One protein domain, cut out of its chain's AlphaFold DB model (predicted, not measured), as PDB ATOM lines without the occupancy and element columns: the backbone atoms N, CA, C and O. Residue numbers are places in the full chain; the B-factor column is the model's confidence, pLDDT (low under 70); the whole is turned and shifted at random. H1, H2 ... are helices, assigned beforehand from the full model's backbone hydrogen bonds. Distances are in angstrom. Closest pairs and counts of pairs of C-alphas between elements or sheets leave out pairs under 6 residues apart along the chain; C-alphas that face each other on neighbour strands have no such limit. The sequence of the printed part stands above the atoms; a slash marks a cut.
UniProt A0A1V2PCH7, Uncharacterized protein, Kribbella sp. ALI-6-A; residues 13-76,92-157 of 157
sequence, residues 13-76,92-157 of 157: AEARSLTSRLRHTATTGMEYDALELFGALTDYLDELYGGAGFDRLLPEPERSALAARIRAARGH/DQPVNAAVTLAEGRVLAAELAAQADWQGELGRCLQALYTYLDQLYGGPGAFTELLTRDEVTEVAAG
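Overview. This is residues 13 to 76 and 92 to 157 of the 157 residues of an uncharacterized protein of Kribbella sp. ALI-6-A (UniProt A0A1V2PCH7). Two long helices, H2 and H5, run the same way through the middle, crossing at a slant; H1 folds back on H2 and H4 folds back on H5, on opposite sides of the pair. Where H2 and H5 end, H3 and H6 pack together and cap them. The printed part has 130 residues with six named helices, H1 to H6 in chain order, and no named strand: the class is all helix. The whole is compact, radius of gyration of the C-alphas 14.5 A, and elongated, 43 by 25 by 24 A.

Arrangement. Begin at H1, residues 13 to 22, which forms a helical hairpin with H2, residues 29 to 49; their closest C-alphas, Thr 19 and Leu 35, are 6.0 A apart. At Phe 38, H2 touches H5, residues 116 to 136: C-alpha 125 is 6.3 A away, the closest pair, at a tilt of 36 degrees, only just steep. H3, residues 60 to 76, touches H5 at residues 134 to 136 alone, closest at C-alphas 67 and 135, 4.4 A. H4, residues 101 to 112, forms a helical hairpin with H5, closest at C-alphas 112 and 122, 4.1 A. H6, residues 148 to 156, touches H3, closest at C-alphas 69 and 154, 5.4 A. Every O i to N i+4 pair is within hydrogen-bond range in H2, H3, H4, H5 and H6; in H1, 5 of 6 are.

Along the chain. Find C-alpha 13 at (105.560, 115.174, 174.241), where H1 begins. H2 spans 30.2 A, H3 24.3 A and H5 30.6 A. H6 ends at C-alpha 156, (110.155, 128.277, 193.775).

Size, cuts and confidence. Residues 77 to 91 are not printed; C-alphas 76 and 92 are 19.4 A apart. The link from H5 to H6 is long. Residues 53, 75 and 76 have pLDDT under 70.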
ATOM      1  N   ALA A  13     105.648 116.538 173.718       85.62
ATOM      2  CA  ALA A  13     105.560 115.174 174.241       85.62
ATOM      3  C   ALA A  13     106.006 114.111 173.217       85.62
ATOM      4  O   ALA A  13     106.711 113.161 173.567       85.62
ATOM      5  N   GLU A  14     105.637 114.271 171.940       87.50
ATOM      6  CA  GLU A  14     106.090 113.376 170.869       87.50
ATOM      7  C   GLU A  14     107.598 113.460 170.669       87.50
ATOM      8  O   GLU A  14     108.250 112.418 170.627       87.50
ATOM      9  N   ALA A  15     108.153 114.675 170.604       87.81
ATOM     10  CA  ALA A  15     109.581 114.897 170.446       87.81
ATOM     11  C   ALA A  15     110.364 114.232 171.587       87.81
ATOM     12  O   ALA A  15     111.254 113.433 171.315       87.81
ATOM     13  N   ARG A  16     109.965 114.438 172.850       88.19
ATOM     14  CA  ARG A  16     110.582 113.779 174.021       88.19
ATOM     15  C   ARG A  16     110.501 112.254 173.965       88.19
ATOM     16  O   ARG A  16     111.473 111.559 174.256       88.19
ATOM     17  N   SER A  17     109.345 111.715 173.579       87.12
ATOM     18  CA  SER A  17     109.151 110.267 173.470       87.12
ATOM     19  C   SER A  17     109.979 109.652 172.334       87.12
ATOM     20  O   SER A  17     110.515 108.551 172.473       87.12
ATOM     21  N   LEU A  18     110.076 110.342 171.194       87.81
ATOM     22  CA  LEU A  18     110.791 109.874 170.009       87.81
ATOM     23  C   LEU A  18     112.304 109.979 170.174       87.81
ATOM     24  O   LEU A  18     112.990 109.013 169.856       87.81
ATOM     25  N   THR A  19     112.830 111.081 170.710       86.19
ATOM     26  CA  THR A  19     114.281 111.261 170.898       86.19
ATOM     27  C   THR A  19     114.874 110.202 171.820       86.19
ATOM     28  O   THR A  19     115.915 109.629 171.501       86.19
ATOM     29  N   SER A  20     114.161 109.825 172.886       82.25
ATOM     30  CA  SER A  20     114.552 108.701 173.746       82.25
ATOM     31  C   SER A  20     114.703 107.385 172.966       82.25
ATOM     32  O   SER A  20     115.668 106.651 173.173       82.25
ATOM     33  N   ARG A  21     113.798 107.102 172.017       87.31
ATOM     34  CA  ARG A  21     113.874 105.902 171.162       87.31
ATOM     35  C   ARG A  21     114.976 105.998 170.105       87.31
ATOM     36  O   ARG A  21     115.623 104.995 169.806       87.31
ATOM     37  N   LEU A  22     115.188 107.188 169.549       89.44
ATOM     38  CA  LEU A  22     116.125 107.439 168.452       89.44
ATOM     39  C   LEU A  22     117.595 107.332 168.869       89.44
ATOM     40  O   LEU A  22     118.435 107.107 168.000       89.44
ATOM     41  N   ARG A  23     117.926 107.379 170.169       85.50
ATOM     42  CA  ARG A  23     119.299 107.115 170.650       85.50
ATOM     43  C   ARG A  23     119.857 105.775 170.180       85.50
ATOM     44  O   ARG A  23     121.050 105.668 169.947       85.50
ATOM     45  N   HIS A  24     119.013 104.761 170.007       85.50
ATOM     46  CA  HIS A  24     119.439 103.454 169.491       85.50
ATOM     47  C   HIS A  24     119.534 103.399 167.958       85.50
ATOM     48  O   HIS A  24     119.962 102.392 167.403       85.50
ATOM     49  N   THR A  25     119.083 104.450 167.275       86.38
ATOM     50  CA  THR A  25     119.074 104.583 165.812       86.38
ATOM     51  C   THR A  25     120.156 105.540 165.317       86.38
ATOM     52  O   THR A  25     120.552 105.436 164.162       86.38
ATOM     53  N   ALA A  26     120.653 106.437 166.170       86.81
ATOM     54  CA  ALA A  26     121.745 107.338 165.833       86.81
ATOM     55  C   ALA A  26     123.005 106.559 165.423       86.81
ATOM     56  O   ALA A  26     123.440 105.608 166.079       86.81
ATOM     57  N   THR A  27     123.593 106.981 164.311       88.31
ATOM     58  CA  THR A  27     124.767 106.360 163.684       88.31
ATOM     59  C   THR A  27     125.944 107.318 163.553       88.31
ATOM     60  O   THR A  27     127.067 106.874 163.319       88.31
ATOM     61  N   THR A  28     125.713 108.621 163.728       90.06
ATOM     62  CA  THR A  28     126.735 109.670 163.610       90.06
ATOM     63  C   THR A  28     126.886 110.460 164.908       90.06
ATOM     64  O   THR A  28     125.935 110.575 165.676       90.06
ATOM     65  N   GLY A  29     128.066 111.044 165.147       90.50
ATOM     66  CA  GLY A  29     128.299 111.900 166.322       90.50
ATOM     67  C   GLY A  29     127.310 113.066 166.391       90.50
ATOM     68  O   GLY A  29     126.653 113.245 167.404       90.50
ATOM     69  N   MET A  30     127.089 113.739 165.260       92.06
ATOM     70  CA  MET A  30     126.116 114.829 165.118       92.06
ATOM     71  C   MET A  30     124.701 114.441 165.582       92.06
ATOM     72  O   MET A  30     124.030 115.213 166.263       92.06
ATOM     73  N   GLU A  31     124.240 113.240 165.224       93.06
ATOM     74  CA  GLU A  31     122.938 112.718 165.649       93.06
ATOM     75  C   GLU A  31     122.878 112.473 167.160       93.06
ATOM     76  O   GLU A  31     121.891 112.840 167.798       93.06
ATOM     77  N   TYR A  32     123.926 111.877 167.739       92.81
ATOM     78  CA  TYR A  32     124.014 111.668 169.186       92.81
ATOM     79  C   TYR A  32     124.047 112.996 169.943       92.81
ATOM     80  O   TYR A  32     123.260 113.186 170.869       92.81
ATOM     81  N   ASP A  33     124.886 113.934 169.508       93.75
ATOM     82  CA  ASP A  33     125.051 115.239 170.148       93.75
ATOM     83  C   ASP A  33     123.736 116.019 170.164       93.75
ATOM     84  O   ASP A  33     123.383 116.641 171.165       93.75
ATOM     85  N   ALA A  34     122.956 115.940 169.084       94.00
ATOM     86  CA  ALA A  34     121.661 116.600 169.007       94.00
ATOM     87  C   ALA A  34     120.594 115.952 169.891       94.00
ATOM     88  O   ALA A  34     119.761 116.660 170.458       94.00
ATOM     89  N   LEU A  35     120.602 114.623 170.018       94.31
ATOM     90  CA  LEU A  35     119.692 113.910 170.916       94.31
ATOM     91  C   LEU A  35     119.997 114.223 172.385       94.31
ATOM     92  O   LEU A  35     119.067 114.452 173.162       94.31
ATOM     93  N   GLU A  36     121.275 114.270 172.760       93.94
ATOM     94  CA  GLU A  36     121.695 114.644 174.113       93.94
ATOM     95  C   GLU A  36     121.429 116.123 174.404       93.94
ATOM     96  O   GLU A  36     120.889 116.448 175.460       93.94
ATOM     97  N   LEU A  37     121.697 117.017 173.445       95.06
ATOM     98  CA  LEU A  37     121.350 118.432 173.566       95.06
ATOM     99  C   LEU A  37     119.841 118.627 173.742       95.06
ATOM    100  O   LEU A  37     119.422 119.379 174.619       95.06
ATOM    101  N   PHE A  38     119.018 117.949 172.937       94.19
ATOM    102  CA  PHE A  38     117.564 118.033 173.066       94.19
ATOM    103  C   PHE A  38     117.115 117.596 174.463       94.19
ATOM    104  O   PHE A  38     116.365 118.327 175.108       94.19
ATOM    105  N   GLY A  39     117.611 116.449 174.941       92.38
ATOM    106  CA  GLY A  39     117.325 115.955 176.287       92.38
ATOM    107  C   GLY A  39     117.716 116.967 177.361       92.38
ATOM    108  O   GLY A  39     116.873 117.367 178.162       92.38
ATOM    109  N   ALA A  40     118.951 117.468 177.310       93.12
ATOM    110  CA  ALA A  40     119.466 118.418 178.288       93.12
ATOM    111  C   ALA A  40     118.673 119.736 178.323       93.12
ATOM    112  O   ALA A  40     118.415 120.266 179.401       93.12
ATOM    113  N   LEU A  41     118.237 120.258 177.171       93.88
ATOM    114  CA  LEU A  41     117.406 121.465 177.120       93.88
ATOM    115  C   LEU A  41     115.986 121.219 177.645       93.88
ATOM    116  O   LEU A  41     115.412 122.105 178.279       93.88
ATOM    117  N   THR A  42     115.406 120.040 177.402       92.62
ATOM    118  CA  THR A  42     114.092 119.700 177.970       92.62
ATOM    119  C   THR A  42     114.150 119.458 179.473       92.62
ATOM    120  O   THR A  42     113.245 119.901 180.173       92.62
ATOM    121  N   ASP A  43     115.222 118.840 179.968       91.44
ATOM    122  CA  ASP A  43     115.446 118.637 181.401       91.44
ATOM    123  C   ASP A  43     115.658 119.986 182.100       91.44
ATOM    124  O   ASP A  43     115.053 120.260 183.131       91.44
ATOM    125  N   TYR A  44     116.421 120.892 181.480       93.19
ATOM    126  CA  TYR A  44     116.575 122.258 181.973       93.19
ATOM    127  C   TYR A  44     115.229 123.000 182.081       93.19
ATOM    128  O   TYR A  44     114.961 123.702 183.056       93.19
ATOM    129  N   LEU A  45     114.347 122.827 181.095       93.44
ATOM    130  CA  LEU A  45     113.008 123.415 181.124       93.44
ATOM    131  C   LEU A  45     112.100 122.781 182.185       93.44
ATOM    132  O   LEU A  45     111.305 123.504 182.784       93.44
ATOM    133  N   ASP A  46     112.221 121.475 182.441       92.44
ATOM    134  CA  ASP A  46     111.554 120.824 183.572       92.44
ATOM    135  C   ASP A  46     111.994 121.467 184.894       92.44
ATOM    136  O   ASP A  46     111.164 121.896 185.697       92.44
ATOM    137  N   GLU A  47     113.299 121.638 185.099       92.50
ATOM    138  CA  GLU A  47     113.813 122.279 186.309       92.50
ATOM    139  C   GLU A  47     113.264 123.705 186.484       92.50
ATOM    140  O   GLU A  47     112.752 124.033 187.555       92.50
ATOM    141  N   LEU A  48     113.254 124.520 185.422       92.38
ATOM    142  CA  LEU A  48     112.668 125.869 185.452       92.38
ATOM    143  C   LEU A  48     111.164 125.881 185.758       92.38
ATOM    144  O   LEU A  48     110.642 126.866 186.286       92.38
ATOM    145  N   TYR A  49     110.448 124.819 185.396       90.19
ATOM    146  CA  TYR A  49     109.017 124.683 185.666       90.19
ATOM    147  C   TYR A  49     108.742 124.160 187.085       90.19
ATOM    148  O   TYR A  49     107.582 124.128 187.499       90.19
ATOM    149  N   GLY A  50     109.784 123.789 187.837       86.06
ATOM    150  CA  GLY A  50     109.682 123.230 189.184       86.06
ATOM    151  C   GLY A  50     109.544 121.706 189.228       86.06
ATOM    152  O   GLY A  50     109.050 121.171 190.220       86.06
ATOM    153  N   GLY A  51     109.966 120.998 188.177       79.94
ATOM    154  CA  GLY A  51     109.973 119.536 188.097       79.94
ATOM    155  C   GLY A  51     109.504 119.015 186.737       79.94
ATOM    156  O   GLY A  51     109.455 119.750 185.761       79.94
ATOM    157  N   ALA A  52     109.116 117.739 186.661       71.69
ATOM    158  CA  ALA A  52     108.577 117.161 185.424       71.69
ATOM    159  C   ALA A  52     107.334 117.951 184.965       71.69
ATOM    160  O   ALA A  52     106.289 117.897 185.620       71.69
ATOM    161  N   GLY A  53     107.451 118.726 183.884       66.50
ATOM    162  CA  GLY A  53     106.429 119.722 183.550       66.50
ATOM    163  C   GLY A  53     106.526 120.343 182.159       66.50
ATOM    164  O   GLY A  53     105.544 120.925 181.683       66.50
ATOM    165  N   PHE A  54     107.649 120.189 181.458       78.81
ATOM    166  CA  PHE A  54     107.812 120.610 180.074       78.81
ATOM    167  C   PHE A  54     107.227 119.572 179.100       78.81
ATOM    168  O   PHE A  54     107.919 119.002 178.258       78.81
ATOM    169  N   ASP A  55     105.916 119.347 179.207       79.38
ATOM    170  CA  ASP A  55     105.108 118.606 178.222       79.38
ATOM    171  C   ASP A  55     104.308 119.552 177.309       79.38
ATOM    172  O   ASP A  55     103.708 119.143 176.311       79.38
ATOM    173  N   ARG A  56     104.287 120.846 177.653       81.69
ATOM    174  CA  ARG A  56     103.608 121.905 176.901       81.69
ATOM    175  C   ARG A  56     104.351 123.234 177.018       81.69
ATOM    176  O   ARG A  56     104.930 123.556 178.055       81.69
ATOM    177  N   LEU A  57     104.246 124.053 175.976       85.69
ATOM    178  CA  LEU A  57     104.676 125.449 176.040       85.69
ATOM    179  C   LEU A  57     103.713 126.246 176.928       85.69
ATOM    180  O   LEU A  57     102.490 126.081 176.828       85.69
ATOM    181  N   LEU A  58     104.251 127.127 177.776       87.88
ATOM    182  CA  LEU A  58     103.422 127.989 178.615       87.88
ATOM    183  C   LEU A  58     102.677 129.023 177.749       87.88
ATOM    184  O   LEU A  58     103.260 129.587 176.809       87.88
ATOM    185  N   PRO A  59     101.393 129.304 178.050       88.69
ATOM    186  CA  PRO A  59     100.678 130.420 177.439       88.69
ATOM    187  C   PRO A  59     101.298 131.764 177.857       88.69
ATOM    188  O   PRO A  59     102.018 131.843 178.848       88.69
ATOM    189  N   GLU A  60     100.984 132.835 177.122       89.06
ATOM    190  CA  GLU A  60     101.631 134.150 177.274       89.06
ATOM    191  C   GLU A  60     101.711 134.687 178.714       89.06
ATOM    192  O   GLU A  60     102.792 135.138 179.096       89.06
ATOM    193  N   PRO A  61     100.650 134.621 179.547       90.12
ATOM    194  CA  PRO A  61     100.731 135.140 180.912       90.12
ATOM    195  C   PRO A  61     101.712 134.347 181.785       90.12
ATOM    196  O   PRO A  61     102.537 134.932 182.481       90.12
ATOM    197  N   GLU A  62     101.661 133.013 181.708       91.44
ATOM    198  CA  GLU A  62     102.538 132.110 182.466       91.44
ATOM    199  C   GLU A  62     103.989 132.216 181.975       91.44
ATOM    200  O   GLU A  62     104.921 132.290 182.776       91.44
ATOM    201  N   ARG A  63     104.184 132.306 180.655       92.06
ATOM    202  CA  ARG A  63     105.498 132.497 180.036       92.06
ATOM    203  C   ARG A  63     106.124 133.832 180.424       92.06
ATOM    204  O   ARG A  63     107.298 133.874 180.778       92.06
ATOM    205  N   SER A  64     105.340 134.909 180.408       92.19
ATOM    206  CA  SER A  64     105.782 136.241 180.841       92.19
ATOM    207  C   SER A  64     106.178 136.253 182.318       92.19
ATOM    208  O   SER A  64     107.193 136.849 182.676       92.19
ATOM    209  N   ALA A  65     105.412 135.568 183.172       93.44
ATOM    210  CA  ALA A  65     105.734 135.433 184.589       93.44
ATOM    211  C   ALA A  65     107.031 134.637 184.811       93.44
ATOM    212  O   ALA A  65     107.864 135.028 185.626       93.44
ATOM    213  N   LEU A  66     107.245 133.548 184.064       94.44
ATOM    214  CA  LEU A  66     108.499 132.794 184.112       94.44
ATOM    215  C   LEU A  66     109.692 133.641 183.639       94.44
ATOM    216  O   LEU A  66     110.707 133.698 184.325       94.44
ATOM    217  N   ALA A  67     109.549 134.372 182.531       93.75
ATOM    218  CA  ALA A  67     110.583 135.280 182.036       93.75
ATOM    219  C   ALA A  67     110.932 136.386 183.054       93.75
ATOM    220  O   ALA A  67     112.095 136.764 183.205       93.75
ATOM    221  N   ALA A  68     109.936 136.903 183.782       92.88
ATOM    222  CA  ALA A  68     110.159 137.878 184.846       92.88
ATOM    223  C   ALA A  68     110.963 137.289 186.014       92.88
ATOM    224  O   ALA A  68     111.880 137.953 186.495       92.88
ATOM    225  N   ARG A  69     110.672 136.046 186.422       94.56
ATOM    226  CA  ARG A  69     111.438 135.327 187.455       94.56
ATOM    227  C   ARG A  69     112.880 135.075 187.025       94.56
ATOM    228  O   ARG A  69     113.794 135.403 187.769       94.56
ATOM    229  N   ILE A  70     113.094 134.610 185.793       93.44
ATOM    230  CA  ILE A  70     114.440 134.425 185.221       93.44
ATOM    231  C   ILE A  70     115.222 135.744 185.244       93.44
ATOM    232  O   ILE A  70     116.384 135.783 185.643       93.44
ATOM    233  N   ARG A  71     114.583 136.855 184.855       90.56
ATOM    234  CA  ARG A  71     115.209 138.182 184.909       90.56
ATOM    235  C   ARG A  71     115.534 138.609 186.341       90.56
ATOM    236  O   ARG A  71     116.584 139.210 186.550       90.56
ATOM    237  N   ALA A  72     114.646 138.337 187.297       89.00
ATOM    238  CA  ALA A  72     114.857 138.669 188.701       89.00
ATOM    239  C   ALA A  72     116.057 137.907 189.278       89.00
ATOM    240  O   ALA A  72     116.956 138.562 189.804       89.00
ATOM    241  N   ALA A  73     116.123 136.588 189.065       88.69
ATOM    242  CA  ALA A  73     117.235 135.741 189.497       88.69
ATOM    243  C   ALA A  73     118.574 136.233 188.915       88.69
ATOM    244  O   ALA A  73     119.514 136.521 189.654       88.69
ATOM    245  N   ARG A  74     118.628 136.505 187.599       83.50
ATOM    246  CA  ARG A  74     119.844 137.059 186.962       83.50
ATOM    247  C   ARG A  74     120.229 138.442 187.497       83.50
ATOM    248  O   ARG A  74     121.412 138.770 187.525       83.50
ATOM    249  N   GLY A  75     119.246 139.256 187.890       69.00
ATOM    250  CA  GLY A  75     119.440 140.602 188.439       69.00
ATOM    251  C   GLY A  75     119.844 140.643 189.917       69.00
ATOM    252  O   GLY A  75     120.339 141.675 190.363       69.00
ATOM    253  N   HIS A  76     119.660 139.549 190.666       55.03
ATOM    254  CA  HIS A  76     120.166 139.400 192.038       55.03
ATOM    255  C   HIS A  76     121.654 139.006 192.067       55.03
ATOM    256  O   HIS A  76     122.310 139.133 193.103       55.03
ATOM    257  N   ASP A  92     127.840 127.652 179.764       83.19
ATOM    258  CA  ASP A  92     127.447 127.768 178.359       83.19
ATOM    259  C   ASP A  92     127.287 126.394 177.686       83.19
ATOM    260  O   ASP A  92     126.921 126.320 176.516       83.19
ATOM    261  N   GLN A  93     127.514 125.306 178.426       87.00
ATOM    262  CA  GLN A  93     127.352 123.921 177.995       87.00
ATOM    263  C   GLN A  93     126.454 123.159 178.984       87.00
ATOM    264  O   GLN A  93     126.773 123.089 180.174       87.00
ATOM    265  N   PRO A  94     125.339 122.558 178.528       84.38
ATOM    266  CA  PRO A  94     124.537 121.672 179.367       84.38
ATOM    267  C   PRO A  94     125.332 120.442 179.827       84.38
ATOM    268  O   PRO A  94     126.056 119.846 179.038       84.38
ATOM    269  N   VAL A  95     125.139 120.014 181.081       75.00
ATOM    270  CA  VAL A  95     125.940 118.956 181.744       75.00
ATOM    271  C   VAL A  95     126.021 117.644 180.950       75.00
ATOM    272  O   VAL A  95     127.051 116.978 180.974       75.00
ATOM    273  N   ASN A  96     124.955 117.282 180.235       75.12
ATOM    274  CA  ASN A  96     124.881 116.036 179.465       75.12
ATOM    275  C   ASN A  96     125.081 116.232 177.954       75.12
ATOM    276  O   ASN A  96     125.027 115.260 177.209       75.12
ATOM    277  N   ALA A  97     125.300 117.463 177.484       83.56
ATOM    278  CA  ALA A  97     125.493 117.749 176.067       83.56
ATOM    279  C   ALA A  97     126.987 117.847 175.737       83.56
ATOM    280  O   ALA A  97     127.747 118.501 176.445       83.56
ATOM    281  N   ALA A  98     127.407 117.255 174.619       87.50
ATOM    282  CA  ALA A  98     128.781 117.370 174.121       87.50
ATOM    283  C   ALA A  98     129.077 118.725 173.446       87.50
ATOM    284  O   ALA A  98     130.224 119.000 173.107       87.50
ATOM    285  N   VAL A  99     128.048 119.557 173.262       90.56
ATOM    286  CA  VAL A  99     128.112 120.841 172.559       90.56
ATOM    287  C   VAL A  99     127.677 121.984 173.469       90.56
ATOM    288  O   VAL A  99     126.753 121.843 174.276       90.56
ATOM    289  N   THR A 100     128.318 123.137 173.305       92.81
ATOM    290  CA  THR A 100     127.889 124.401 173.918       92.81
ATOM    291  C   THR A 100     126.533 124.855 173.366       92.81
ATOM    292  O   THR A 100     126.066 124.396 172.321       92.81
ATOM    293  N   LEU A 101     125.891 125.824 174.020       93.38
ATOM    294  CA  LEU A 101     124.647 126.433 173.548       93.38
ATOM    295  C   LEU A 101     124.818 127.112 172.182       93.38
ATOM    296  O   LEU A 101     123.883 127.102 171.381       93.38
ATOM    297  N   ALA A 102     125.993 127.682 171.908       92.44
ATOM    298  CA  ALA A 102     126.304 128.300 170.622       92.44
ATOM    299  C   ALA A 102     126.467 127.247 169.513       92.44
ATOM    300  O   ALA A 102     125.829 127.356 168.465       92.44
ATOM    301  N   GLU A 103     127.259 126.202 169.762       95.44
ATOM    302  CA  GLU A 103     127.430 125.076 168.832       95.44
ATOM    303  C   GLU A 103     126.106 124.347 168.592       95.44
ATOM    304  O   GLU A 103     125.773 124.021 167.457       95.44
ATOM    305  N   GLY A 104     125.290 124.181 169.632       95.38
ATOM    306  CA  GLY A 104     123.976 123.562 169.538       95.38
ATOM    307  C   GLY A 104     123.003 124.308 168.617       95.38
ATOM    308  O   GLY A 104     122.207 123.673 167.926       95.38
ATOM    309  N   ARG A 105     123.094 125.643 168.514       96.00
ATOM    310  CA  ARG A 105     122.310 126.415 167.526       96.00
ATOM    311  C   ARG A 105     122.747 126.128 166.095       96.00
ATOM    312  O   ARG A 105     121.893 126.031 165.212       96.00
ATOM    313  N   VAL A 106     124.054 126.000 165.870       96.75
ATOM    314  CA  VAL A 106     124.611 125.637 164.558       96.75
ATOM    315  C   VAL A 106     124.169 124.222 164.192       96.75
ATOM    316  O   VAL A 106     123.563 124.028 163.141       96.75
ATOM    317  N   LEU A 107     124.341 123.273 165.113       96.44
ATOM    318  CA  LEU A 107     123.901 121.885 164.983       96.44
ATOM    319  C   LEU A 107     122.403 121.774 164.654       96.44
ATOM    320  O   LEU A 107     122.011 121.047 163.744       96.44
ATOM    321  N   ALA A 108     121.555 122.533 165.353       96.44
ATOM    322  CA  ALA A 108     120.118 122.561 165.095       96.44
ATOM    323  C   ALA A 108     119.789 123.040 163.671       96.44
ATOM    324  O   ALA A 108     118.894 122.492 163.028       96.44
ATOM    325  N   ALA A 109     120.511 124.045 163.164       96.19
ATOM    326  CA  ALA A 109     120.342 124.539 161.800       96.19
ATOM    327  C   ALA A 109     120.817 123.530 160.745       96.19
ATOM    328  O   ALA A 109     120.119 123.322 159.751       96.19
ATOM    329  N   GLU A 110     121.956 122.877 160.974       96.56
ATOM    330  CA  GLU A 110     122.487 121.835 160.088       96.56
ATOM    331  C   GLU A 110     121.550 120.626 160.006       96.56
ATOM    332  O   GLU A 110     121.264 120.140 158.908       96.56
ATOM    333  N   LEU A 111     121.013 120.180 161.146       95.81
ATOM    334  CA  LEU A 111     120.055 119.079 161.198       95.81
ATOM    335  C   LEU A 111     118.715 119.438 160.574       95.81
ATOM    336  O   LEU A 111     118.151 118.614 159.866       95.81
ATOM    337  N   ALA A 112     118.215 120.660 160.769       95.69
ATOM    338  CA  ALA A 112     116.935 121.084 160.198       95.69
ATOM    339  C   ALA A 112     116.920 121.052 158.658       95.69
ATOM    340  O   ALA A 112     115.842 120.949 158.066       95.69
ATOM    341  N   ALA A 113     118.096 121.132 158.023       95.19
ATOM    342  CA  ALA A 113     118.278 120.989 156.580       95.19
ATOM    343  C   ALA A 113     118.309 119.523 156.100       95.19
ATOM    344  O   ALA A 113     118.251 119.280 154.894       95.19
ATOM    345  N   GLN A 114     118.394 118.554 157.016       95.31
ATOM    346  CA  GLN A 114     118.339 117.126 156.707       95.31
ATOM    347  C   GLN A 114     116.895 116.644 156.508       95.31
ATOM    348  O   GLN A 114     115.919 117.315 156.857       95.31
ATOM    349  N   ALA A 115     116.764 115.449 155.934       91.44
ATOM    350  CA  ALA A 115     115.488 114.762 155.786       91.44
ATOM    351  C   ALA A 115     115.080 114.017 157.073       91.44
ATOM    352  O   ALA A 115     115.821 113.976 158.057       91.44
ATOM    353  N   ASP A 116     113.884 113.427 157.040       91.56
ATOM    354  CA  ASP A 116     113.387 112.474 158.033       91.56
ATOM    355  C   ASP A 116     113.436 112.985 159.486       91.56
ATOM    356  O   ASP A 116     113.066 114.128 159.783       91.56
ATOM    357  N   TRP A 117     113.816 112.110 160.417       93.75
ATOM    358  CA  TRP A 117     113.777 112.388 161.847       93.75
ATOM    359  C   TRP A 117     114.860 113.385 162.269       93.75
ATOM    360  O   TRP A 117     114.640 114.138 163.214       93.75
ATOM    361  N   GLN A 118     115.993 113.435 161.561       95.44
ATOM    362  CA  GLN A 118     117.060 114.410 161.786       95.44
ATOM    363  C   GLN A 118     116.552 115.827 161.510       95.44
ATOM    364  O   GLN A 118     116.713 116.719 162.344       95.44
ATOM    365  N   GLY A 119     115.856 116.006 160.381       95.31
ATOM    366  CA  GLY A 119     115.186 117.255 160.027       95.31
ATOM    367  C   GLY A 119     114.199 117.721 161.094       95.31
ATOM    368  O   GLY A 119     114.201 118.890 161.488       95.31
ATOM    369  N   GLU A 120     113.355 116.809 161.579       95.69
ATOM    370  CA  GLU A 120     112.389 117.118 162.638       95.69
ATOM    371  C   GLU A 120     113.056 117.455 163.973       95.69
ATOM    372  O   GLU A 120     112.656 118.421 164.626       95.69
ATOM    373  N   LEU A 121     114.111 116.728 164.351       95.19
ATOM    374  CA  LEU A 121     114.888 117.013 165.554       95.19
ATOM    375  C   LEU A 121     115.546 118.398 165.485       95.19
ATOM    376  O   LEU A 121     115.445 119.172 166.437       95.19
ATOM    377  N   GLY A 122     116.157 118.745 164.349       96.44
ATOM    378  CA  GLY A 122     116.742 120.070 164.137       96.44
ATOM    379  C   GLY A 122     115.709 121.191 164.277       96.44
ATOM    380  O   GLY A 122     115.941 122.172 164.985       96.44
ATOM    381  N   ARG A 123     114.516 121.024 163.690       96.81
ATOM    382  CA  ARG A 123     113.408 121.987 163.834       96.81
ATOM    383  C   ARG A 123     112.878 122.076 165.266       96.81
ATOM    384  O   ARG A 123     112.569 123.174 165.728       96.81
ATOM    385  N   CYS A 124     112.803 120.953 165.981       95.50
ATOM    386  CA  CYS A 124     112.465 120.934 167.403       95.50
ATOM    387  C   CYS A 124     113.476 121.740 168.226       95.50
ATOM    388  O   CYS A 124     113.079 122.589 169.020       95.50
ATOM    389  N   LEU A 125     114.777 121.525 168.008       95.88
ATOM    390  CA  LEU A 125     115.840 122.274 168.680       95.88
ATOM    391  C   LEU A 125     115.755 123.777 168.375       95.88
ATOM    392  O   LEU A 125     115.828 124.588 169.294       95.88
ATOM    393  N   GLN A 126     115.523 124.169 167.119       96.81
ATOM    394  CA  GLN A 126     115.312 125.577 166.750       96.81
ATOM    395  C   GLN A 126     114.124 126.206 167.495       96.81
ATOM    396  O   GLN A 126     114.211 127.343 167.972       96.81
ATOM    397  N   ALA A 127     113.019 125.468 167.624       94.62
ATOM    398  CA  ALA A 127     111.851 125.915 168.371       94.62
ATOM    399  C   ALA A 127     112.144 126.046 169.875       94.62
ATOM    400  O   ALA A 127     111.732 127.033 170.486       94.62
ATOM    401  N   LEU A 128     112.900 125.110 170.465       94.88
ATOM    402  CA  LEU A 128     113.341 125.193 171.863       94.88
ATOM    403  C   LEU A 128     114.248 126.399 172.104       94.88
ATOM    404  O   LEU A 128     114.000 127.159 173.036       94.88
ATOM    405  N   TYR A 129     115.237 126.634 171.239       95.81
ATOM    406  CA  TYR A 129     116.085 127.823 171.319       95.81
ATOM    407  C   TYR A 129     115.271 129.110 171.229       95.81
ATOM    408  O   TYR A 129     115.495 130.029 172.009       95.81
ATOM    409  N   THR A 130     114.288 129.162 170.329       95.06
ATOM    410  CA  THR A 130     113.386 130.315 170.202       95.06
ATOM    411  C   THR A 130     112.557 130.523 171.471       95.06
ATOM    412  O   THR A 130     112.349 131.655 171.906       95.06
ATOM    413  N   TYR A 131     112.072 129.440 172.076       94.31
ATOM    414  CA  TYR A 131     111.311 129.499 173.318       94.31
ATOM    415  C   TYR A 131     112.170 129.988 174.493       94.31
ATOM    416  O   TYR A 131     111.766 130.891 175.224       94.31
ATOM    417  N   LEU A 132     113.379 129.447 174.631       94.88
ATOM    418  CA  LEU A 132     114.349 129.856 175.646       94.88
ATOM    419  C   LEU A 132     114.791 131.311 175.447       94.88
ATOM    420  O   LEU A 132     114.838 132.073 176.406       94.88
ATOM    421  N   ASP A 133     114.999 131.744 174.205       94.25
ATOM    422  CA  ASP A 133     115.261 133.142 173.858       94.25
ATOM    423  C   ASP A 133     114.155 134.071 174.375       94.25
ATOM    424  O   ASP A 133     114.432 135.081 175.023       94.25
ATOM    425  N   GLN A 134     112.885 133.708 174.175       93.75
ATOM    426  CA  GLN A 134     111.757 134.487 174.700       93.75
ATOM    427  C   GLN A 134     111.766 134.572 176.230       93.75
ATOM    428  O   GLN A 134     111.490 135.640 176.778       93.75
ATOM    429  N   LEU A 135     112.110 133.479 176.917       94.00
ATOM    430  CA  LEU A 135     112.242 133.464 178.375       94.00
ATOM    431  C   LEU A 135     113.398 134.349 178.871       94.00
ATOM    432  O   LEU A 135     113.292 134.963 179.931       94.00
ATOM    433  N   TYR A 136     114.470 134.455 178.088       92.81
ATOM    434  CA  TYR A 136     115.699 135.163 178.452       92.81
ATOM    435  C   TYR A 136     115.742 136.636 178.029       92.81
ATOM    436  O   TYR A 136     116.672 137.352 178.401       92.81
ATOM    437  N   GLY A 137     114.730 137.119 177.307       89.62
ATOM    438  CA  GLY A 137     114.589 138.538 176.963       89.62
ATOM    439  C   GLY A 137     114.552 138.852 175.471       89.62
ATOM    440  O   GLY A 137     114.492 140.027 175.115       89.62
ATOM    441  N   GLY A 138     114.541 137.845 174.602       90.12
ATOM    442  CA  GLY A 138     114.334 138.006 173.167       90.12
ATOM    443  C   GLY A 138     115.284 137.171 172.307       90.12
ATOM    444  O   GLY A 138     116.059 136.372 172.828       90.12
ATOM    445  N   PRO A 139     115.224 137.343 170.975       91.69
ATOM    446  CA  PRO A 139     116.006 136.551 170.026       91.69
ATOM    447  C   PRO A 139     117.507 136.560 170.340       91.69
ATOM    448  O   PRO A 139     118.110 137.626 170.450       91.69
ATOM    449  N   GLY A 140     118.104 135.374 170.466       89.94
ATOM    450  CA  GLY A 140     119.522 135.187 170.780       89.94
ATOM    451  C   GLY A 140     119.930 135.470 172.231       89.94
ATOM    452  O   GLY A 140     121.125 135.455 172.514       89.94
ATOM    453  N   ALA A 141     118.993 135.735 173.147       91.06
ATOM    454  CA  ALA A 141     119.306 136.063 174.541       91.06
ATOM    455  C   ALA A 141     119.688 134.844 175.400       91.06
ATOM    456  O   ALA A 141     120.288 135.010 176.466       91.06
ATOM    457  N   PHE A 142     119.343 133.627 174.971       93.56
ATOM    458  CA  PHE A 142     119.729 132.401 175.664       93.56
ATOM    459  C   PHE A 142     121.132 131.957 175.230       93.56
ATOM    460  O   PHE A 142     121.303 131.291 174.201       93.56
ATOM    461  N   THR A 143     122.133 132.372 176.007       89.94
ATOM    462  CA  THR A 143     123.566 132.114 175.764       89.94
ATOM    463  C   THR A 143     124.256 131.394 176.918       89.94
ATOM    464  O   THR A 143     125.356 130.887 176.739       89.94
ATOM    465  N   GLU A 144     123.626 131.357 178.090       91.62
ATOM    466  CA  GLU A 144     124.136 130.722 179.305       91.62
ATOM    467  C   GLU A 144     122.971 130.140 180.114       91.62
ATOM    468  O   GLU A 144     121.850 130.666 180.100       91.62
ATOM    469  N   LEU A 145     123.243 129.052 180.822       91.00
ATOM    470  CA  LEU A 145     122.329 128.431 181.769       91.00
ATOM    471  C   LEU A 145     122.337 129.219 183.082       91.00
ATOM    472  O   LEU A 145     123.350 129.797 183.472       91.00
ATOM    473  N   LEU A 146     121.199 129.229 183.772       90.88
ATOM    474  CA  LEU A 146     121.160 129.672 185.166       90.88
ATOM    475  C   LEU A 146     121.990 128.724 186.047       90.88
ATOM    476  O   LEU A 146     122.081 127.529 185.756       90.88
ATOM    477  N   THR A 147     122.571 129.241 187.130       89.88
ATOM    478  CA  THR A 147     123.181 128.392 188.166       89.88
ATOM    479  C   THR A 147     122.111 127.555 188.870       89.88
ATOM    480  O   THR A 147     120.910 127.817 188.753       89.88
ATOM    481  N   ARG A 148     122.519 126.539 189.636       88.19
ATOM    482  CA  ARG A 148     121.564 125.672 190.344       88.19
ATOM    483  C   ARG A 148     120.699 126.450 191.342       88.19
ATOM    484  O   ARG A 148     119.504 126.172 191.475       88.19
ATOM    485  N   ASP A 149     121.295 127.423 192.020       88.38
ATOM    486  CA  ASP A 149     120.591 128.283 192.969       88.38
ATOM    487  C   ASP A 149     119.578 129.184 192.251       88.38
ATOM    488  O   ASP A 149     118.426 129.269 192.671       88.38
ATOM    489  N   GLU A 150     119.960 129.764 191.111       91.94
ATOM    490  CA  GLU A 150     119.062 130.572 190.278       91.94
ATOM    491  C   GLU A 150     117.896 129.746 189.717       91.94
ATOM    492  O   GLU A 150     116.755 130.204 189.711       91.94
ATOM    493  N   VAL A 151     118.153 128.510 189.276       91.12
ATOM    494  CA  VAL A 151     117.096 127.578 188.852       91.12
ATOM    495  C   VAL A 151     116.139 127.291 190.008       91.12
ATOM    496  O   VAL A 151     114.926 127.326 189.818       91.12
ATOM    497  N   THR A 152     116.669 127.060 191.212       89.88
ATOM    498  CA  THR A 152     115.862 126.801 192.414       89.88
ATOM    499  C   THR A 152     114.988 128.006 192.772       89.88
ATOM    500  O   THR A 152     113.811 127.832 193.082       89.88
ATOM    501  N   GLU A 153     115.527 129.224 192.684       90.69
ATOM    502  CA  GLU A 153     114.778 130.466 192.897       90.69
ATOM    503  C   GLU A 153     113.652 130.628 191.867       90.69
ATOM    504  O   GLU A 153     112.498 130.870 192.229       90.69
ATOM    505  N   VAL A 154     113.957 130.430 190.581       92.31
ATOM    506  CA  VAL A 154     112.962 130.526 189.506       92.31
ATOM    507  C   VAL A 154     111.849 129.494 189.689       92.31
ATOM    508  O   VAL A 154     110.670 129.836 189.549       92.31
ATOM    509  N   ALA A 155     112.212 128.257 190.025       91.19
ATOM    510  CA  ALA A 155     111.286 127.158 190.265       91.19
ATOM    511  C   ALA A 155     110.374 127.399 191.478       91.19
ATOM    512  O   ALA A 155     109.195 127.044 191.431       91.19
ATOM    513  N   ALA A 156     110.899 128.011 192.546       88.06
ATOM    514  CA  ALA A 156     110.155 128.277 193.775       88.06
ATOM    515  C   ALA A 156     109.017 129.297 193.585       88.06
ATOM    516  O   ALA A 156     107.979 129.145 194.228       88.06
ATOM    517  N   GLY A 157     109.183 130.247 192.653       74.50
ATOM    518  CA  GLY A 157     108.126 131.171 192.226       74.50
ATOM    519  C   GLY A 157     107.935 132.391 193.111       74.50
ATOM    520  O   GLY A 157     107.516 132.225 194.275       74.50
TER     521      GLY A 157